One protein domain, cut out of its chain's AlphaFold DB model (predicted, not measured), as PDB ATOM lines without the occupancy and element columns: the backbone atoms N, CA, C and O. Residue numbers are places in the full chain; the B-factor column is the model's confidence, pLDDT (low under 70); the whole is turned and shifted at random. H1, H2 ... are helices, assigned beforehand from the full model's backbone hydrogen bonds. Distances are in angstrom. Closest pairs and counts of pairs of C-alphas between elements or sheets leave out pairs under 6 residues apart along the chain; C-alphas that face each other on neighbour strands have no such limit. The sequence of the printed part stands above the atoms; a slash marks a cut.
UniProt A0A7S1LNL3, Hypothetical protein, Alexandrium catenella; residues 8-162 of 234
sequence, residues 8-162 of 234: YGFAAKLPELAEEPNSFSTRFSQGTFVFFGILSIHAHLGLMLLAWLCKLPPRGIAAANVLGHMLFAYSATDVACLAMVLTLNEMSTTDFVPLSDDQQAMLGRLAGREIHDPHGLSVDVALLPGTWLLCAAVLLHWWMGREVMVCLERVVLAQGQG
ATOM      1  N   TYR A   8      38.605  -9.979  32.559       84.88
ATOM      2  CA  TYR A   8      37.568  -8.954  32.673       84.88
ATOM      3  C   TYR A   8      38.080  -7.678  33.346       84.88
ATOM      4  O   TYR A   8      37.774  -6.582  32.883       84.88
ATOM      5  N   GLY A   9      38.883  -7.802  34.407       86.25
ATOM      6  CA  GLY A   9      39.498  -6.656  35.074       86.25
ATOM      7  C   GLY A   9      40.464  -5.912  34.155       86.25
ATOM      8  O   GLY A   9      40.460  -4.684  34.127       86.25
ATOM      9  N   PHE A  10      41.234  -6.641  33.345       82.44
ATOM     10  CA  PHE A  10      42.080  -6.043  32.315       82.44
ATOM     11  C   PHE A  10      41.246  -5.315  31.249       82.44
ATOM     12  O   PHE A  10      41.498  -4.145  30.973       82.44
ATOM     13  N   ALA A  11      40.197  -5.956  30.723       85.00
ATOM     14  CA  ALA A  11      39.294  -5.339  29.749       85.00
ATOM     15  C   ALA A  11      38.629  -4.059  30.285       85.00
ATOM     16  O   ALA A  11      38.437  -3.100  29.538       85.00
ATOM     17  N   ALA A  12      38.283  -4.030  31.574       89.94
ATOM     18  CA  ALA A  12      37.708  -2.859  32.230       89.94
ATOM     19  C   ALA A  12      38.715  -1.706  32.375       89.94
ATOM     20  O   ALA A  12      38.309  -0.551  32.298       89.94
ATOM     21  N   LYS A  13      40.009  -2.016  32.531       89.06
ATOM     22  CA  LYS A  13      41.091  -1.028  32.667       89.06
ATOM     23  C   LYS A  13      41.652  -0.514  31.344       89.06
ATOM     24  O   LYS A  13      42.304   0.521  31.350       89.06
ATOM     25  N   LEU A  14      41.392  -1.182  30.215       82.81
ATOM     26  CA  LEU A  14      41.884  -0.747  28.898       82.81
ATOM     27  C   LEU A  14      41.625   0.743  28.591       82.81
ATOM     28  O   LEU A  14      42.551   1.397  28.120       82.81
ATOM     29  N   PRO A  15      40.440   1.320  28.880       89.75
ATOM     30  CA  PRO A  15      40.216   2.744  28.655       89.75
ATOM     31  C   PRO A  15      41.099   3.650  29.514       89.75
ATOM     32  O   PRO A  15      41.521   4.689  29.032       89.75
ATOM     33  N   GLU A  16      41.405   3.259  30.755       90.25
ATOM     34  CA  GLU A  16      42.257   4.041  31.667       90.25
ATOM     35  C   GLU A  16      43.722   4.084  31.207       90.25
ATOM     36  O   GLU A  16      44.468   4.964  31.624       90.25
ATOM     37  N   LEU A  17      44.133   3.135  30.360       82.75
ATOM     38  CA  LEU A  17      45.482   3.056  29.798       82.75
ATOM     39  C   LEU A  17      45.632   3.840  28.487       82.75
ATOM     40  O   LEU A  17      46.753   4.020  28.019       82.75
ATOM     41  N   ALA A  18      44.528   4.270  27.874       86.69
ATOM     42  CA  ALA A  18      44.553   5.021  26.627       86.69
ATOM     43  C   ALA A  18      44.691   6.525  26.893       86.69
ATOM     44  O   ALA A  18      44.077   7.053  27.819       86.69
ATOM     45  N   GLU A  19      45.432   7.225  26.029       89.94
ATOM     46  CA  GLU A  19      45.546   8.692  26.064       89.94
ATOM     47  C   GLU A  19      44.166   9.365  25.970       89.94
ATOM     48  O   GLU A  19      43.861  10.303  26.702       89.94
ATOM     49  N   GLU A  20      43.287   8.804  25.133       92.75
ATOM     50  CA  GLU A  20      41.900   9.231  24.994       92.75
ATOM     51  C   GLU A  20      40.927   8.112  25.427       92.75
ATOM     52  O   GLU A  20      40.509   7.285  24.601       92.75
ATOM     53  N   PRO A  21      40.497   8.071  26.705       92.75
ATOM     54  CA  PRO A  21      39.671   6.984  27.250       92.75
ATOM     55  C   PRO A  21      38.283   6.878  26.601       92.75
ATOM     56  O   PRO A  21      37.642   5.824  26.617       92.75
ATOM     57  N   ASN A  22      37.790   7.982  26.036       94.50
ATOM     58  CA  ASN A  22      36.464   8.075  25.426       94.50
ATOM     59  C   ASN A  22      36.499   8.127  23.895       94.50
ATOM     60  O   ASN A  22      35.444   8.304  23.285       94.50
ATOM     61  N   SER A  23      37.667   7.953  23.268       91.81
ATOM     62  CA  SER A  23      37.737   7.881  21.809       91.81
ATOM     63  C   SER A  23      37.024   6.625  21.294       91.81
ATOM     64  O   SER A  23      36.968   5.580  21.958       91.81
ATOM     65  N   PHE A  24      36.477   6.715  20.079       91.62
ATOM     66  CA  PHE A  24      35.849   5.569  19.420       91.62
ATOM     67  C   PHE A  24      36.830   4.397  19.286       91.62
ATOM     68  O   PHE A  24      36.447   3.257  19.529       91.62
ATOM     69  N   SER A  25      38.100   4.683  18.977       81.06
ATOM     70  CA  SER A  25      39.153   3.672  18.833       81.06
ATOM     71  C   SER A  25      39.354   2.859  20.117       81.06
ATOM     72  O   SER A  25      39.339   1.625  20.082       81.06
ATOM     73  N   THR A  26      39.442   3.529  21.271       82.94
ATOM     74  CA  THR A  26      39.601   2.875  22.579       82.94
ATOM     75  C   THR A  26      38.396   1.993  22.915       82.94
ATOM     76  O   THR A  26      38.553   0.835  23.310       82.94
ATOM     77  N   ARG A  27      37.173   2.504  22.718       88.38
ATOM     78  CA  ARG A  27      35.933   1.755  23.001       88.38
ATOM     79  C   ARG A  27      35.728   0.583  22.050       88.38
ATOM     80  O   ARG A  27      35.313  -0.490  22.487       88.38
ATOM     81  N   PHE A  28      36.049   0.769  20.774       85.06
ATOM     82  CA  PHE A  28      36.030  -0.295  19.781       85.06
ATOM     83  C   PHE A  28      37.028  -1.394  20.152       85.06
ATOM     84  O   PHE A  28      36.631  -2.552  20.229       85.06
ATOM     85  N   SER A  29      38.263  -1.023  20.507       79.19
ATOM     86  CA  SER A  29      39.314  -1.957  20.937       79.19
ATOM     87  C   SER A  29      38.905  -2.758  22.178       79.19
ATOM     88  O   SER A  29      39.055  -3.982  22.216       79.19
ATOM     89  N   GLN A  30      38.307  -2.089  23.170       86.50
ATOM     90  CA  GLN A  30      37.732  -2.733  24.354       86.50
ATOM     91  C   GLN A  30      36.635  -3.741  23.970       86.50
ATOM     92  O   GLN A  30      36.644  -4.879  24.442       86.50
ATOM     93  N   GLY A  31      35.709  -3.347  23.089       85.38
ATOM     94  CA  GLY A  31      34.639  -4.214  22.596       85.38
ATOM     95  C   GLY A  31      35.170  -5.435  21.846       85.38
ATOM     96  O   GLY A  31      34.754  -6.561  22.130       85.38
ATOM     97  N   THR A  32      36.138  -5.240  20.950       83.06
ATOM     98  CA  THR A  32      36.794  -6.340  20.235       83.06
ATOM     99  C   THR A  32      37.544  -7.267  21.184       83.06
ATOM    100  O   THR A  32      37.449  -8.479  21.023       83.06
ATOM    101  N   PHE A  33      38.211  -6.744  22.217       82.50
ATOM    102  CA  PHE A  33      38.889  -7.576  23.212       82.50
ATOM    103  C   PHE A  33      37.900  -8.465  23.975       82.50
ATOM    104  O   PHE A  33      38.137  -9.661  24.130       82.50
ATOM    105  N   VAL A  34      36.761  -7.920  24.408       85.44
ATOM    106  CA  VAL A  34      35.721  -8.710  25.088       85.44
ATOM    107  C   VAL A  34      35.115  -9.746  24.140       85.44
ATOM    108  O   VAL A  34      34.957 -10.910  24.510       85.44
ATOM    109  N   PHE A  35      34.795  -9.360  22.906       84.94
ATOM    110  CA  PHE A  35      34.179 -10.271  21.947       84.94
ATOM    111  C   PHE A  35      35.123 -11.414  21.543       84.94
ATOM    112  O   PHE A  35      34.766 -12.586  21.653       84.94
ATOM    113  N   PHE A  36      36.348 -11.098  21.132       80.62
ATOM    114  CA  PHE A  36      37.295 -12.090  20.620       80.62
ATOM    115  C   PHE A  36      38.088 -12.794  21.725       80.62
ATOM    116  O   PHE A  36      38.274 -14.008  21.666       80.62
ATOM    117  N   GLY A  37      38.521 -12.068  22.754       74.81
ATOM    118  CA  GLY A  37      39.322 -12.620  23.847       74.81
ATOM    119  C   GLY A  37      38.507 -13.388  24.885       74.81
ATOM    120  O   GLY A  37      39.036 -14.287  25.529       74.81
ATOM    121  N   ILE A  38      37.219 -13.068  25.048       82.75
ATOM    122  CA  ILE A  38      36.366 -13.712  26.054       82.75
ATOM    123  C   ILE A  38      35.245 -14.501  25.380       82.75
ATOM    124  O   ILE A  38      35.190 -15.723  25.531       82.75
ATOM    125  N   LEU A  39      34.353 -13.848  24.629       86.00
ATOM    126  CA  LEU A  39      33.149 -14.514  24.116       86.00
ATOM    127  C   LEU A  39      33.468 -15.611  23.093       86.00
ATOM    128  O   LEU A  39      32.873 -16.683  23.172       86.00
ATOM    129  N   SER A  40      34.424 -15.392  22.187       82.12
ATOM    130  CA  SER A  40      34.800 -16.391  21.174       82.12
ATOM    131  C   SER A  40      35.333 -17.689  21.794       82.12
ATOM    132  O   SER A  40      34.939 -18.781  21.379       82.12
ATOM    133  N   ILE A  41      36.163 -17.593  22.840       80.44
ATOM    134  CA  ILE A  41      36.693 -18.769  23.552       80.44
ATOM    135  C   ILE A  41      35.551 -19.549  24.210       80.44
ATOM    136  O   ILE A  41      35.466 -20.771  24.075       80.44
ATOM    137  N   HIS A  42      34.631 -18.850  24.878       85.81
ATOM    138  CA  HIS A  42      33.470 -19.486  25.501       85.81
ATOM    139  C   HIS A  42      32.520 -20.094  24.463       85.81
ATOM    140  O   HIS A  42      31.953 -21.154  24.713       85.81
ATOM    141  N   ALA A  43      32.370 -19.474  23.290       86.62
ATOM    142  CA  ALA A  43      31.581 -20.021  22.190       86.62
ATOM    143  C   ALA A  43      32.198 -21.316  21.634       86.62
ATOM    144  O   ALA A  43      31.473 -22.292  21.441       86.62
ATOM    145  N   HIS A  44      33.523 -21.369  21.452       82.00
ATOM    146  CA  HIS A  44      34.232 -22.593  21.058       82.00
ATOM    147  C   HIS A  44      34.090 -23.704  22.104       82.00
ATOM    148  O   HIS A  44      33.745 -24.835  21.756       82.00
ATOM    149  N   LEU A  45      34.289 -23.386  23.387       85.06
ATOM    150  CA  LEU A  45      34.088 -24.340  24.484       85.06
ATOM    151  C   LEU A  45      32.635 -24.822  24.553       85.06
ATOM    152  O   LEU A  45      32.386 -26.013  24.728       85.06
ATOM    153  N   GLY A  46      31.672 -23.919  24.363       89.31
ATOM    154  CA  GLY A  46      30.252 -24.245  24.297       89.31
ATOM    155  C   GLY A  46      29.929 -25.183  23.136       89.31
ATOM    156  O   GLY A  46      29.176 -26.135  23.323       89.31
ATOM    157  N   LEU A  47      30.540 -24.976  21.966       85.50
ATOM    158  CA  LEU A  47      30.409 -25.879  20.823       85.50
ATOM    159  C   LEU A  47      31.027 -27.252  21.085       85.50
ATOM    160  O   LEU A  47      30.386 -28.253  20.766       85.50
ATOM    161  N   MET A  48      32.216 -27.318  21.698       83.00
ATOM    162  CA  MET A  48      32.821 -28.591  22.120       83.00
ATOM    163  C   MET A  48      31.900 -29.342  23.074       83.00
ATOM    164  O   MET A  48      31.630 -30.528  22.888       83.00
ATOM    165  N   LEU A  49      31.393 -28.638  24.087       87.31
ATOM    166  CA  LEU A  49      30.534 -29.215  25.108       87.31
ATOM    167  C   LEU A  49      29.197 -29.668  24.515       87.31
ATOM    168  O   LEU A  49      28.718 -30.746  24.853       87.31
ATOM    169  N   LEU A  50      28.617 -28.888  23.600       86.75
ATOM    170  CA  LEU A  50      27.390 -29.245  22.892       86.75
ATOM    171  C   LEU A  50      27.605 -30.473  22.003       86.75
ATOM    172  O   LEU A  50      26.779 -31.380  22.017       86.75
ATOM    173  N   ALA A  51      28.713 -30.530  21.264       82.19
ATOM    174  CA  ALA A  51      29.058 -31.681  20.436       82.19
ATOM    175  C   ALA A  51      29.300 -32.947  21.274       82.19
ATOM    176  O   ALA A  51      28.978 -34.047  20.828       82.19
ATOM    177  N   TRP A  52      29.839 -32.795  22.486       80.81
ATOM    178  CA  TRP A  52      30.095 -33.912  23.391       80.81
ATOM    179  C   TRP A  52      28.826 -34.382  24.117       80.81
ATOM    180  O   TRP A  52      28.501 -35.571  24.099       80.81
ATOM    181  N   LEU A  53      28.095 -33.474  24.764       86.25
ATOM    182  CA  LEU A  53      26.961 -33.824  25.622       86.25
ATOM    183  C   LEU A  53      25.676 -34.072  24.833       86.25
ATOM    184  O   LEU A  53      24.854 -34.901  25.233       86.25
ATOM    185  N   CYS A  54      25.468 -33.356  23.729       83.81
ATOM    186  CA  CYS A  54      24.230 -33.450  22.974       83.81
ATOM    187  C   CYS A  54      24.404 -34.359  21.759       83.81
ATOM    188  O   CYS A  54      25.236 -34.132  20.885       83.81
ATOM    189  N   LYS A  55      23.522 -35.358  21.645       82.94
ATOM    190  CA  LYS A  55      23.304 -36.074  20.384       82.94
ATOM    191  C   LYS A  55      22.647 -35.115  19.393       82.94
ATOM    192  O   LYS A  55      21.422 -35.031  19.319       82.94
ATOM    193  N   LEU A  56      23.465 -34.345  18.682       82.19
ATOM    194  CA  LEU A  56      22.984 -33.367  17.717       82.19
ATOM    195  C   LEU A  56      22.245 -34.079  16.572       82.19
ATOM    196  O   LEU A  56      22.768 -35.042  16.002       82.19
ATOM    197  N   PRO A  57      21.038 -33.618  16.196       86.25
ATOM    198  CA  PRO A  57      20.370 -34.127  15.009       86.25
ATOM    199  C   PRO A  57      21.207 -33.797  13.757       86.25
ATOM    200  O   PRO A  57      21.964 -32.824  13.770       86.25
ATOM    201  N   PRO A  58      21.039 -34.521  12.635       82.75
ATOM    202  CA  PRO A  58      21.840 -34.314  11.420       82.75
ATOM    203  C   PRO A  58      21.828 -32.867  10.909       82.75
ATOM    204  O   PRO A  58      22.849 -32.329  10.491       82.75
ATOM    205  N   ARG A  59      20.680 -32.186  11.028       85.88
ATOM    206  CA  ARG A  59      20.554 -30.758  10.690       85.88
ATOM    207  C   ARG A  59      21.383 -29.856  11.610       85.88
ATOM    208  O   ARG A  59      21.928 -28.860  11.153       85.88
ATOM    209  N   GLY A  60      21.482 -30.216  12.890       87.88
ATOM    210  CA  GLY A  60      22.283 -29.496  13.876       87.88
ATOM    211  C   GLY A  60      23.782 -29.638  13.627       87.88
ATOM    212  O   GLY A  60      24.509 -28.674  13.818       87.88
ATOM    213  N   ILE A  61      24.238 -30.792  13.128       86.75
ATOM    214  CA  ILE A  61      25.655 -31.025  12.802       86.75
ATOM    215  C   ILE A  61      26.110 -30.142  11.641       86.75
ATOM    216  O   ILE A  61      27.166 -29.529  11.735       86.75
ATOM    217  N   ALA A  62      25.303 -30.006  10.583       85.50
ATOM    218  CA  ALA A  62      25.635 -29.105   9.477       85.50
ATOM    219  C   ALA A  62      25.760 -27.644   9.946       85.50
ATOM    220  O   ALA A  62      26.710 -26.955   9.579       85.50
ATOM    221  N   ALA A  63      24.837 -27.189  10.802       89.06
ATOM    222  CA  ALA A  63      24.887 -25.849  11.380       89.06
ATOM    223  C   ALA A  63      26.100 -25.664  12.306       89.06
ATOM    224  O   ALA A  63      26.804 -24.665  12.190       89.06
ATOM    225  N   ALA A  64      26.378 -26.638  13.177       87.94
ATOM    226  CA  ALA A  64      27.541 -26.625  14.062       87.94
ATOM    227  C   ALA A  64      28.857 -26.635  13.275       87.94
ATOM    228  O   ALA A  64      29.796 -25.955  13.670       87.94
ATOM    229  N   ASN A  65      28.909 -27.336  12.139       87.19
ATOM    230  CA  ASN A  65      30.071 -27.340  11.260       87.19
ATOM    231  C   ASN A  65      30.324 -25.959  10.648       87.19
ATOM    232  O   ASN A  65      31.422 -25.424  10.764       87.19
ATOM    233  N   VAL A  66      29.296 -25.335  10.064       89.12
ATOM    234  CA  VAL A  66      29.414 -23.967   9.527       89.12
ATOM    235  C   VAL A  66      29.807 -22.983  10.625       89.12
ATOM    236  O   VAL A  66      30.673 -22.139  10.403       89.12
ATOM    237  N   LEU A  67      29.209 -23.107  11.812       88.56
ATOM    238  CA  LEU A  67      29.522 -22.238  12.939       88.56
ATOM    239  C   LEU A  67      30.959 -22.445  13.429       88.56
ATOM    240  O   LEU A  67      31.634 -21.460  13.690       88.56
ATOM    241  N   GLY A  68      31.443 -23.689  13.486       85.81
ATOM    242  CA  GLY A  68      32.830 -24.019  13.817       85.81
ATOM    243  C   GLY A  68      33.819 -23.429  12.812       85.81
ATOM    244  O   GLY A  68      34.766 -22.760  13.213       85.81
ATOM    245  N   HIS A  69      33.553 -23.569  11.511       85.56
ATOM    246  CA  HIS A  69      34.359 -22.933  10.466       85.56
ATOM    247  C   HIS A  69      34.323 -21.402  10.544       85.56
ATOM    248  O   HIS A  69      35.358 -20.761  10.369       85.56
ATOM    249  N   MET A  70      33.156 -20.808  10.810       86.62
ATOM    250  CA  MET A  70      33.036 -19.360  10.990       86.62
ATOM    251  C   MET A  70      33.817 -18.892  12.210       86.62
ATOM    252  O   MET A  70      34.591 -17.955  12.091       86.62
ATOM    253  N   LEU A  71      33.651 -19.537  13.360       84.19
ATOM    254  CA  LEU A  71      34.357 -19.204  14.594       84.19
ATOM    255  C   LEU A  71      35.875 -19.368  14.452       84.19
ATOM    256  O   LEU A  71      36.615 -18.503  14.912       84.19
ATOM    257  N   PHE A  72      36.328 -20.401  13.738       81.56
ATOM    258  CA  PHE A  72      37.738 -20.590  13.407       81.56
ATOM    259  C   PHE A  72      38.260 -19.494  12.467       81.56
ATOM    260  O   PHE A  72      39.323 -18.929  12.703       81.56
ATOM    261  N   ALA A  73      37.499 -19.128  11.431       81.19
ATOM    262  CA  ALA A  73      37.861 -18.034  10.528       81.19
ATOM    263  C   ALA A  73      37.845 -16.662  11.230       81.19
ATOM    264  O   ALA A  73      38.684 -15.809  10.953       81.19
ATOM    265  N   TYR A  74      36.917 -16.467  12.169       75.25
ATOM    266  CA  TYR A  74      36.823 -15.300  13.047       75.25
ATOM    267  C   TYR A  74      37.750 -15.388  14.262       75.25
ATOM    268  O   TYR A  74      37.657 -14.543  15.155       75.25
ATOM    269  N   SER A  75      38.706 -16.322  14.270       70.62
ATOM    270  CA  SER A  75      39.888 -16.271  15.131       70.62
ATOM    271  C   SER A  75      40.811 -15.107  14.743       70.62
ATOM    272  O   SER A  75      42.006 -15.253  14.493       70.62
ATOM    273  N   ALA A  76      40.259 -13.897  14.687       65.88
ATOM    274  CA  ALA A  76      41.018 -12.668  14.582       65.88
ATOM    275  C   ALA A  76      41.909 -12.474  15.818       65.88
ATOM    276  O   ALA A  76      42.842 -11.688  15.754       65.88
ATOM    277  N   THR A  77      41.665 -13.202  16.916       67.06
ATOM    278  CA  THR A  77      42.518 -13.219  18.110       67.06
ATOM    279  C   THR A  77      43.948 -13.636  17.779       67.06
ATOM    280  O   THR A  77      44.884 -12.984  18.238       67.06
ATOM    281  N   ASP A  78      44.131 -14.663  16.945       72.56
ATOM    282  CA  ASP A  78      45.466 -15.157  16.594       72.56
ATOM    283  C   ASP A  78      46.196 -14.129  15.719       72.56
ATOM    284  O   ASP A  78      47.356 -13.799  15.959       72.56
ATOM    285  N   VAL A  79      45.477 -13.543  14.756       74.62
ATOM    286  CA  VAL A  79      45.997 -12.487  13.875       74.62
ATOM    287  C   VAL A  79      46.308 -11.215  14.660       74.62
ATOM    288  O   VAL A  79      47.348 -10.610  14.441       74.62
ATOM    289  N   ALA A  80      45.450 -10.819  15.599       76.12
ATOM    290  CA  ALA A  80      45.640  -9.638  16.433       76.12
ATOM    291  C   ALA A  80      46.806  -9.818  17.411       76.12
ATOM    292  O   ALA A  80      47.591  -8.893  17.595       76.12
ATOM    293  N   CYS A  81      46.960 -11.004  18.005       77.56
ATOM    294  CA  CYS A  81      48.106 -11.306  18.856       77.56
ATOM    295  C   CYS A  81      49.408 -11.290  18.053       77.56
ATOM    296  O   CYS A  81      50.390 -10.701  18.500       77.56
ATOM    297  N   LEU A  82      49.419 -11.889  16.857       75.38
ATOM    298  CA  LEU A  82      50.578 -11.835  15.966       75.38
ATOM    299  C   LEU A  82      50.880 -10.404  15.523       75.38
ATOM    300  O   LEU A  82      52.033  -9.995  15.586       75.38
ATOM    301  N   ALA A  83      49.864  -9.629  15.141       77.94
ATOM    302  CA  ALA A  83      50.019  -8.227  14.772       77.94
ATOM    303  C   ALA A  83      50.597  -7.414  15.933       77.94
ATOM    304  O   ALA A  83      51.557  -6.685  15.733       77.94
ATOM    305  N   MET A  84      50.096  -7.604  17.155       84.88
ATOM    306  CA  MET A  84      50.637  -6.955  18.348       84.88
ATOM    307  C   MET A  84      52.109  -7.319  18.569       84.88
ATOM    308  O   MET A  84      52.926  -6.431  18.780       84.88
ATOM    309  N   VAL A  85      52.471  -8.604  18.500       77.94
ATOM    310  CA  VAL A  85      53.867  -9.042  18.667       77.94
ATOM    311  C   VAL A  85      54.766  -8.452  17.580       77.94
ATOM    312  O   VAL A  85      55.852  -7.971  17.896       77.94
ATOM    313  N   LEU A  86      54.312  -8.440  16.323       76.81
ATOM    314  CA  LEU A  86      55.043  -7.829  15.214       76.81
ATOM    315  C   LEU A  86      55.210  -6.325  15.417       76.81
ATOM    316  O   LEU A  86      56.323  -5.839  15.293       76.81
ATOM    317  N   THR A  87      54.158  -5.608  15.811       83.69
ATOM    318  CA  THR A  87      54.231  -4.171  16.098       83.69
ATOM    319  C   THR A  87      55.184  -3.875  17.251       83.69
ATOM    320  O   THR A  87      55.981  -2.953  17.148       83.69
ATOM    321  N   LEU A  88      55.167  -4.664  18.329       83.31
ATOM    322  CA  LEU A  88      56.115  -4.493  19.437       83.31
ATOM    323  C   LEU A  88      57.561  -4.751  18.989       83.31
ATOM    324  O   LEU A  88      58.465  -4.032  19.407       83.31
ATOM    325  N   ASN A  89      57.773  -5.742  18.121       80.19
ATOM    326  CA  ASN A  89      59.083  -6.049  17.551       80.19
ATOM    327  C   ASN A  89      59.558  -4.984  16.544       80.19
ATOM    328  O   ASN A  89      60.739  -4.658  16.486       80.19
ATOM    329  N   GLU A  90      58.653  -4.419  15.749       82.31
ATOM    330  CA  GLU A  90      58.952  -3.288  14.870       82.31
ATOM    331  C   GLU A  90      59.281  -2.045  15.698       82.31
ATOM    332  O   GLU A  90      60.292  -1.398  15.446       82.31
ATOM    333  N   MET A  91      58.508  -1.746  16.745       84.81
ATOM    334  CA  MET A  91      58.785  -0.619  17.638       84.81
ATOM    335  C   MET A  91      60.113  -0.757  18.387       84.81
ATOM    336  O   MET A  91      60.771   0.251  18.612       84.81
ATOM    337  N   SER A  92      60.525  -1.972  18.759       82.75
ATOM    338  CA  SER A  92      61.809  -2.189  19.439       82.75
ATOM    339  C   SER A  92      63.021  -2.121  18.505       82.75
ATOM    340  O   SER A  92      64.141  -1.946  18.977       82.75
ATOM    341  N   THR A  93      62.815  -2.269  17.193       82.88
ATOM    342  CA  THR A  93      63.891  -2.265  16.185       82.88
ATOM    343  C   THR A  93      63.933  -0.997  15.337       82.88
ATOM    344  O   THR A  93      64.930  -0.755  14.659       82.88
ATOM    345  N   THR A  94      62.877  -0.183  15.366       85.31
ATOM    346  CA  THR A  94      62.796   1.057  14.591       85.31
ATOM    347  C   THR A  94      63.562   2.175  15.283       85.31
ATOM    348  O   THR A  94      63.249   2.557  16.410       85.31
ATOM    349  N   ASP A  95      64.518   2.761  14.566       84.12
ATOM    350  CA  ASP A  95      65.101   4.048  14.931       84.12
ATOM    351  C   ASP A  95      64.150   5.172  14.496       84.12
ATOM    352  O   ASP A  95      64.091   5.555  13.326       84.12
ATOM    353  N   PHE A  96      63.329   5.652  15.432       83.06
ATOM    354  CA  PHE A  96      62.309   6.664  15.146       83.06
ATOM    355  C   PHE A  96      62.902   8.042  14.846       83.06
ATOM    356  O   PHE A  96      62.279   8.832  14.133       83.06
ATOM    357  N   VAL A  97      64.066   8.354  15.422       88.25
ATOM    358  CA  VAL A  97      64.698   9.671  15.314       88.25
ATOM    359  C   VAL A  97      66.215   9.483  15.270       88.25
ATOM    360  O   VAL A  97      66.864   9.567  16.319       88.25
ATOM    361  N   PRO A  98      66.794   9.273  14.075       89.31
ATOM    362  CA  PRO A  98      68.240   9.292  13.934       89.31
ATOM    363  C   PRO A  98      68.746  10.699  14.266       89.31
ATOM    364  O   PRO A  98      68.258  11.687  13.707       89.31
ATOM    365  N   LEU A  99      69.714  10.806  15.179       92.00
ATOM    366  CA  LEU A  99      70.326  12.090  15.521       92.00
ATOM    367  C   LEU A  99      71.592  12.321  14.701       92.00
ATOM    368  O   LEU A  99      72.501  11.490  14.711       92.00
ATOM    369  N   SER A 100      71.692  13.485  14.058       94.12
ATOM    370  CA  SER A 100      72.959  13.935  13.470       94.12
ATOM    371  C   SER A 100      73.976  14.320  14.551       94.12
ATOM    372  O   SER A 100      73.598  14.662  15.674       94.12
ATOM    373  N   ASP A 101      75.267  14.329  14.209       95.56
ATOM    374  CA  ASP A 101      76.350  14.695  15.139       95.56
ATOM    375  C   ASP A 101      76.121  16.073  15.793       95.56
ATOM    376  O   ASP A 101      76.329  16.248  16.995       95.56
ATOM    377  N   ASP A 102      75.600  17.040  15.029       96.06
ATOM    378  CA  ASP A 102      75.256  18.377  15.532       96.06
ATOM    379  C   ASP A 102      74.106  18.336  16.552       96.06
ATOM    380  O   ASP A 102      74.137  19.042  17.566       96.06
ATOM    381  N   GLN A 103      73.093  17.493  16.315       94.81
ATOM    382  CA  GLN A 103      71.967  17.310  17.235       94.81
ATOM    383  C   GLN A 103      72.399  16.582  18.510       94.81
ATOM    384  O   GLN A 103      71.977  16.979  19.597       94.81
ATOM    385  N   GLN A 104      73.273  15.577  18.403       95.56
ATOM    386  CA  GLN A 104      73.858  14.889  19.559       95.56
ATOM    387  C   GLN A 104      74.703  15.852  20.400       95.56
ATOM    388  O   GLN A 104      74.557  15.895  21.622       95.56
ATOM    389  N   ALA A 105      75.524  16.691  19.759       95.31
ATOM    390  CA  ALA A 105      76.307  17.713  20.448       95.31
ATOM    391  C   ALA A 105      75.409  18.753  21.140       95.31
ATOM    392  O   ALA A 105      75.683  19.161  22.273       95.31
ATOM    393  N   MET A 106      74.317  19.170  20.492       95.69
ATOM    394  CA  MET A 106      73.340  20.084  21.082       95.69
ATOM    395  C   MET A 106      72.617  19.452  22.281       95.69
ATOM    396  O   MET A 106      72.565  20.072  23.348       95.69
ATOM    397  N   LEU A 107      72.107  18.222  22.145       94.19
ATOM    398  CA  LEU A 107      71.474  17.491  23.247       94.19
ATOM    399  C   LEU A 107      72.457  17.248  24.394       94.19
ATOM    400  O   LEU A 107      72.082  17.402  25.552       94.19
ATOM    401  N   GLY A 108      73.712  16.916  24.090       94.81
ATOM    402  CA  GLY A 108      74.738  16.684  25.101       94.81
ATOM    403  C   GLY A 108      75.070  17.945  25.901       94.81
ATOM    404  O   GLY A 108      75.222  17.890  27.123       94.81
ATOM    405  N   ARG A 109      75.071  19.113  25.242       96.06
ATOM    406  CA  ARG A 109      75.195  20.417  25.918       96.06
ATOM    407  C   ARG A 109      73.995  20.725  26.812       96.06
ATOM    408  O   ARG A 109      74.190  21.229  27.913       96.06
ATOM    409  N   LEU A 110      72.776  20.415  26.364       95.94
ATOM    410  CA  LEU A 110      71.544  20.603  27.144       95.94
ATOM    411  C   LEU A 110      71.463  19.653  28.347       95.94
ATOM    412  O   LEU A 110      71.063  20.064  29.433       95.94
ATOM    413  N   ALA A 111      71.856  18.394  28.162       93.75
ATOM    414  CA  ALA A 111      71.825  17.362  29.193       93.75
ATOM    415  C   ALA A 111      73.023  17.427  30.157       93.75
ATOM    416  O   ALA A 111      73.015  16.748  31.184       93.75
ATOM    417  N   GLY A 112      74.062  18.202  29.827       95.81
ATOM    418  CA  GLY A 112      75.294  18.295  30.613       95.81
ATOM    419  C   GLY A 112      76.145  17.019  30.597       95.81
ATOM    420  O   GLY A 112      76.980  16.837  31.482       95.81
ATOM    421  N   ARG A 113      75.932  16.125  29.624       95.62
ATOM    422  CA  ARG A 113      76.689  14.878  29.434       95.62
ATOM    423  C   ARG A 113      76.815  14.563  27.948       95.62
ATOM    424  O   ARG A 113      75.874  14.806  27.202       95.62
ATOM    425  N   GLU A 114      77.938  13.995  27.525       94.06
ATOM    426  CA  GLU A 114      78.064  13.489  26.156       94.06
ATOM    427  C   GLU A 114      77.104  12.312  25.944       94.06
ATOM    428  O   GLU A 114      77.007  11.406  26.777       94.06
ATOM    429  N   ILE A 115      76.348  12.361  24.849       92.06
ATOM    430  CA  ILE A 115      75.464  11.282  24.414       92.06
ATOM    431  C   ILE A 115      76.177  10.601  23.250       92.06
ATOM    432  O   ILE A 115      76.410  11.232  22.228       92.06
ATOM    433  N   HIS A 116      76.559   9.337  23.434       92.06
ATOM    434  CA  HIS A 116      77.214   8.529  22.397       92.06
ATOM    435  C   HIS A 116      76.236   7.630  21.634       92.06
ATOM    436  O   HIS A 116      76.650   6.892  20.745       92.06
ATOM    437  N   ASP A 117      74.961   7.644  22.020       90.31
ATOM    438  CA  ASP A 117      73.938   6.850  21.364       90.31
ATOM    439  C   ASP A 117      73.437   7.597  20.118       90.31
ATOM    440  O   ASP A 117      72.956   8.727  20.256       90.31
ATOM    441  N   PRO A 118      73.551   7.016  18.908       88.25
ATOM    442  CA  PRO A 118      73.033   7.650  17.698       88.25
ATOM    443  C   PRO A 118      71.498   7.712  17.651       88.25
ATOM    444  O   PRO A 118      70.941   8.429  16.817       88.25
ATOM    445  N   HIS A 119      70.817   6.998  18.550       88.06
ATOM    446  CA  HIS A 119      69.362   6.919  18.603       88.06
ATOM    447  C   HIS A 119      68.819   8.044  19.490       88.06
ATOM    448  O   HIS A 119      69.101   8.112  20.689       88.06
ATOM    449  N   GLY A 120      68.001   8.932  18.920       83.31
ATOM    450  CA  GLY A 120      67.386  10.029  19.674       83.31
ATOM    451  C   GLY A 120      66.239   9.600  20.576       83.31
ATOM    452  O   GLY A 120      65.891  10.314  21.519       83.31
ATOM    453  N   LEU A 121      65.662   8.431  20.304       85.00
ATOM    454  CA  LEU A 121      64.582   7.854  21.086       85.00
ATOM    455  C   LEU A 121      64.723   6.331  21.117       85.00
ATOM    456  O   LEU A 121      64.421   5.654  20.138       85.00
ATOM    457  N   SER A 122      65.129   5.790  22.263       82.12
ATOM    458  CA  SER A 122      65.058   4.354  22.529       82.12
ATOM    459  C   SER A 122      63.701   4.021  23.149       82.12
ATOM    460  O   SER A 122      63.395   4.481  24.254       82.12
ATOM    461  N   VAL A 123      62.886   3.217  22.469       83.06
ATOM    462  CA  VAL A 123      61.644   2.689  23.043       83.06
ATOM    463  C   VAL A 123      61.941   1.327  23.661       83.06
ATOM    464  O   VAL A 123      62.075   0.333  22.952       83.06
ATOM    465  N   ASP A 124      62.054   1.277  24.988       83.44
ATOM    466  CA  ASP A 124      62.196   0.009  25.705       83.44
ATOM    467  C   ASP A 124      60.819  -0.650  25.868       83.44
ATOM    468  O   ASP A 124      59.935  -0.146  26.568       83.44
ATOM    469  N   VAL A 125      60.617  -1.766  25.169       82.75
ATOM    470  CA  VAL A 125      59.353  -2.502  25.162       82.75
ATOM    471  C   VAL A 125      59.469  -3.714  26.080       82.75
ATOM    472  O   VAL A 125      59.994  -4.761  25.704       82.75
ATOM    473  N   ALA A 126      58.916  -3.603  27.286       83.19
ATOM    474  CA  ALA A 126      58.840  -4.724  28.215       83.19
ATOM    475  C   ALA A 126      57.589  -5.582  27.956       83.19
ATOM    476  O   ALA A 126      56.452  -5.127  28.102       83.19
ATOM    477  N   LEU A 127      57.790  -6.864  27.635       79.06
ATOM    478  CA  LEU A 127      56.703  -7.844  27.579       79.06
ATOM    479  C   LEU A 127      56.226  -8.169  28.997       79.06
ATOM    480  O   LEU A 127      56.837  -8.950  29.728       79.06
ATOM    481  N   LEU A 128      55.106  -7.566  29.385       81.00
ATOM    482  CA  LEU A 128      54.470  -7.832  30.669       81.00
ATOM    483  C   LEU A 128      53.870  -9.253  30.716       81.00
ATOM    484  O   LEU A 128      53.552  -9.836  29.675       81.00
ATOM    485  N   PRO A 129      53.624  -9.813  31.919       76.62
ATOM    486  CA  PRO A 129      53.005 -11.134  32.088       76.62
ATOM    487  C   PRO A 129      51.688 -11.332  31.318       76.62
ATOM    488  O   PRO A 129      51.372 -12.447  30.907       76.62
ATOM    489  N   GLY A 130      50.934 -10.252  31.077       72.69
ATOM    490  CA  GLY A 130      49.706 -10.285  30.278       72.69
ATOM    491  C   GLY A 130      49.923 -10.756  28.838       72.69
ATOM    492  O   GLY A 130      49.085 -11.483  28.307       72.69
ATOM    493  N   THR A 131      51.064 -10.430  28.227       80.25
ATOM    494  CA  THR A 131      51.379 -10.862  26.859       80.25
ATOM    495  C   THR A 131      51.579 -12.373  26.787       80.25
ATOM    496  O   THR A 131      51.081 -13.020  25.872       80.25
ATOM    497  N   TRP A 132      52.224 -12.962  27.795       82.12
ATOM    498  CA  TRP A 132      52.398 -14.414  27.878       82.12
ATOM    499  C   TRP A 132      51.067 -15.147  28.055       82.12
ATOM    500  O   TRP A 132      50.855 -16.188  27.434       82.12
ATOM    501  N   LEU A 133      50.145 -14.583  28.843       77.94
ATOM    502  CA  LEU A 133      48.786 -15.114  28.971       77.94
ATOM    503  C   LEU A 133      48.019 -15.046  27.646       77.94
ATOM    504  O   LEU A 133      47.315 -15.996  27.309       77.94
ATOM    505  N   LEU A 134      48.178 -13.962  26.879       78.44
ATOM    506  CA  LEU A 134      47.565 -13.837  25.557       78.44
ATOM    507  C   LEU A 134      48.134 -14.870  24.573       78.44
ATOM    508  O   LEU A 134      47.364 -15.560  23.909       78.44
ATOM    509  N   CYS A 135      49.459 -15.046  24.541       82.50
ATOM    510  CA  CYS A 135      50.107 -16.082  23.731       82.50
ATOM    511  C   CYS A 135      49.608 -17.486  24.101       82.50
ATOM    512  O   CYS A 135      49.296 -18.287  23.221       82.50
ATOM    513  N   ALA A 136      49.489 -17.788  25.397       83.00
ATOM    514  CA  ALA A 136      48.947 -19.061  25.861       83.00
ATOM    515  C   ALA A 136      47.480 -19.250  25.436       83.00
ATOM    516  O   ALA A 136      47.108 -20.342  25.006       83.00
ATOM    517  N   ALA A 137      46.660 -18.196  25.506       79.94
ATOM    518  CA  ALA A 137      45.269 -18.233  25.060       79.94
ATOM    519  C   ALA A 137      45.155 -18.502  23.551       79.94
ATOM    520  O   ALA A 137      44.337 -19.324  23.151       79.94
ATOM    521  N   VAL A 138      46.008 -17.879  22.733       82.62
ATOM    522  CA  VAL A 138      46.098 -18.116  21.280       82.62
ATOM    523  C   VAL A 138      46.516 -19.550  20.968       82.62
ATOM    524  O   VAL A 138      45.873 -20.221  20.167       82.62
ATOM    525  N   LEU A 139      47.543 -20.072  21.643       85.19
ATOM    526  CA  LEU A 139      47.973 -21.463  21.455       85.19
ATOM    527  C   LEU A 139      46.879 -22.459  21.847       85.19
ATOM    528  O   LEU A 139      46.631 -23.426  21.126       85.19
ATOM    529  N   LEU A 140      46.206 -22.210  22.973       81.19
ATOM    530  CA  LEU A 140      45.086 -23.028  23.424       81.19
ATOM    531  C   LEU A 140      43.925 -22.957  22.427       81.19
ATOM    532  O   LEU A 140      43.335 -23.982  22.101       81.19
ATOM    533  N   HIS A 141      43.621 -21.765  21.920       81.31
ATOM    534  CA  HIS A 141      42.574 -21.543  20.933       81.31
ATOM    535  C   HIS A 141      42.860 -22.279  19.620       81.31
ATOM    536  O   HIS A 141      42.012 -23.035  19.145       81.31
ATOM    537  N   TRP A 142      44.077 -22.145  19.090       84.62
ATOM    538  CA  TRP A 142      44.539 -22.870  17.908       84.62
ATOM    539  C   TRP A 142      44.421 -24.388  18.086       84.62
ATOM    540  O   TRP A 142      43.895 -25.085  17.210       84.62
ATOM    541  N   TRP A 143      44.859 -24.906  19.236       85.88
ATOM    542  CA  TRP A 143      44.776 -26.334  19.531       85.88
ATOM    543  C   TRP A 143      43.322 -26.818  19.631       85.88
ATOM    544  O   TRP A 143      42.953 -27.777  18.950       85.88
ATOM    545  N   MET A 144      42.474 -26.133  20.407       82.31
ATOM    546  CA  MET A 144      41.055 -26.484  20.547       82.31
ATOM    547  C   MET A 144      40.321 -26.422  19.206       82.31
ATOM    548  O   MET A 144      39.583 -27.348  18.870       82.31
ATOM    549  N   GLY A 145      40.553 -25.374  18.409       82.12
ATOM    550  CA  GLY A 145      39.952 -25.227  17.085       82.12
ATOM    551  C   GLY A 145      40.268 -26.413  16.170       82.12
ATOM    552  O   GLY A 145      39.376 -26.936  15.500       82.12
ATOM    553  N   ARG A 146      41.511 -26.909  16.207       85.75
ATOM    554  CA  ARG A 146      41.926 -28.088  15.437       85.75
ATOM    555  C   ARG A 146      41.189 -29.360  15.866       85.75
ATOM    556  O   ARG A 146      40.709 -30.094  15.004       85.75
ATOM    557  N   GLU A 147      41.072 -29.615  17.167       84.81
ATOM    558  CA  GLU A 147      40.375 -30.804  17.682       84.81
ATOM    559  C   GLU A 147      38.876 -30.781  17.347       84.81
ATOM    560  O   GLU A 147      38.309 -31.798  16.936       84.81
ATOM    561  N   VAL A 148      38.239 -29.608  17.455       81.94
ATOM    562  CA  VAL A 148      36.825 -29.409  17.094       81.94
ATOM    563  C   VAL A 148      36.580 -29.739  15.635       81.94
ATOM    564  O   VAL A 148      35.667 -30.504  15.322       81.94
ATOM    565  N   MET A 149      37.409 -29.192  14.751       84.75
ATOM    566  CA  MET A 149      37.292 -29.396  13.312       84.75
ATOM    567  C   MET A 149      37.443 -30.873  12.942       84.75
ATOM    568  O   MET A 149      36.577 -31.427  12.268       84.75
ATOM    569  N   VAL A 150      38.466 -31.549  13.476       86.31
ATOM    570  CA  VAL A 150      38.676 -32.988  13.243       86.31
ATOM    571  C   VAL A 150      37.491 -33.817  13.753       86.31
ATOM    572  O   VAL A 150      37.063 -34.765  13.089       86.31
ATOM    573  N   CYS A 151      36.935 -33.478  14.917       82.38
ATOM    574  CA  CYS A 151      35.753 -34.160  15.442       82.38
ATOM    575  C   CYS A 151      34.525 -33.953  14.546       82.38
ATOM    576  O   CYS A 151      33.840 -34.925  14.221       82.38
ATOM    577  N   LEU A 152      34.259 -32.716  14.123       83.44
ATOM    578  CA  LEU A 152      33.114 -32.384  13.273       83.44
ATOM    579  C   LEU A 152      33.209 -33.060  11.903       83.44
ATOM    580  O   LEU A 152      32.237 -33.678  11.468       83.44
ATOM    581  N   GLU A 153      34.381 -33.042  11.269       86.00
ATOM    582  CA  GLU A 153      34.615 -33.720   9.990       86.00
ATOM    583  C   GLU A 153      34.362 -35.229  10.092       86.00
ATOM    584  O   GLU A 153      33.666 -35.804   9.252       86.00
ATOM    585  N   ARG A 154      34.850 -35.877  11.157       84.88
ATOM    586  CA  ARG A 154      34.603 -37.309  11.398       84.88
ATOM    587  C   ARG A 154      33.120 -37.618  11.571       84.88
ATOM    588  O   ARG A 154      32.638 -38.610  11.024       84.88
ATOM    589  N   VAL A 155      32.394 -36.777  12.309       82.38
ATOM    590  CA  VAL A 155      30.945 -36.932  12.496       82.38
ATOM    591  C   VAL A 155      30.208 -36.774  11.163       82.38
ATOM    592  O   VAL A 155      29.341 -37.590  10.850       82.38
ATOM    593  N   VAL A 156      30.575 -35.780  10.351       84.62
ATOM    594  CA  VAL A 156      29.983 -35.555   9.022       84.62
ATOM    595  C   VAL A 156      30.241 -36.743   8.087       84.62
ATOM    596  O   VAL A 156      29.311 -37.221   7.432       84.62
ATOM    597  N   LEU A 157      31.465 -37.280   8.060       85.00
ATOM    598  CA  LEU A 157      31.812 -38.454   7.247       85.00
ATOM    599  C   LEU A 157      31.032 -39.707   7.669       85.00
ATOM    600  O   LEU A 157      30.515 -40.426   6.810       85.00
ATOM    601  N   ALA A 158      30.884 -39.940   8.977       82.69
ATOM    602  CA  ALA A 158      30.107 -41.065   9.498       82.69
ATOM    603  C   ALA A 158      28.621 -40.985   9.097       82.69
ATOM    604  O   ALA A 158      27.997 -42.010   8.816       82.69
ATOM    605  N   GLN A 159      28.057 -39.772   9.016       80.94
ATOM    606  CA  GLN A 159      26.689 -39.571   8.529       80.94
ATOM    607  C   GLN A 159      26.547 -39.844   7.029       80.94
ATOM    608  O   GLN A 159      25.563 -40.462   6.617       80.94
ATOM    609  N   GLY A 160      27.522 -39.426   6.216       81.62
ATOM    610  CA  GLY A 160      27.495 -39.614   4.761       81.62
ATOM    611  C   GLY A 160      27.525 -41.083   4.322       81.62
ATOM    612  O   GLY A 160      26.982 -41.424   3.276       81.62
ATOM    613  N   GLN A 161      28.104 -41.967   5.136       83.31
ATOM    614  CA  GLN A 161      28.213 -43.398   4.834       83.31
ATOM    615  C   GLN A 161      26.959 -44.212   5.196       83.31
ATOM    616  O   GLN A 161      26.953 -45.429   5.027       83.31
ATOM    617  N   GLY A 162      25.900 -43.584   5.723       71.12
ATOM    618  CA  GLY A 162      24.698 -44.302   6.165       71.12
ATOM    619  C   GLY A 162      24.940 -45.244   7.355       71.12
ATOM    620  O   GLY A 162      24.050 -46.005   7.724       71.12
TER     621      GLY A 162
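AT A GLANCE: This is residues 8 to 162 of the 234 residues of the protein "Hypothetical protein" of Alexandrium catenella (UniProt A0A7S1LNL3). What shape is this? A loose bundle of H2, H3, H4 and H6, with H1 folded back on H2 and a long arm, residues 94 to 128, holding H5. What is printed? 155 residues with six named helices, H1 to H6, all helix; extended, radius of gyration of the C-alphas 23.8 A, spans 84 by 32 by 24 A.

IN THESE COORDINATES: Where does it begin? H1, residues 8 to 17, starts at C-alpha (37.568, -8.954, 32.673). What follows? H2 is 24 to 53, 40.9 A; H3 58 to 73; H4 76 to 93; H5 101 to 111; H6 129 to 160, 47.0 A, ending at C-alpha (27.495, -39.614, 4.761).

HOW THE PARTS SIT: What does H2, the hub, touch? Among them H1, a hairpin; closest C-alphas Pro 15 and Thr 26, 6.1 A. Are backbones complete? Every O i to N i+4 pair is within hydrogen-bond range in H3 to H6; H1 has 4 of 6, H2 24 of 26.

THE WHOLE: Is it cut? The printed part has no cut; H5 to H6 is a long link. Where is confidence low? Residues 76 to 77 are under 70.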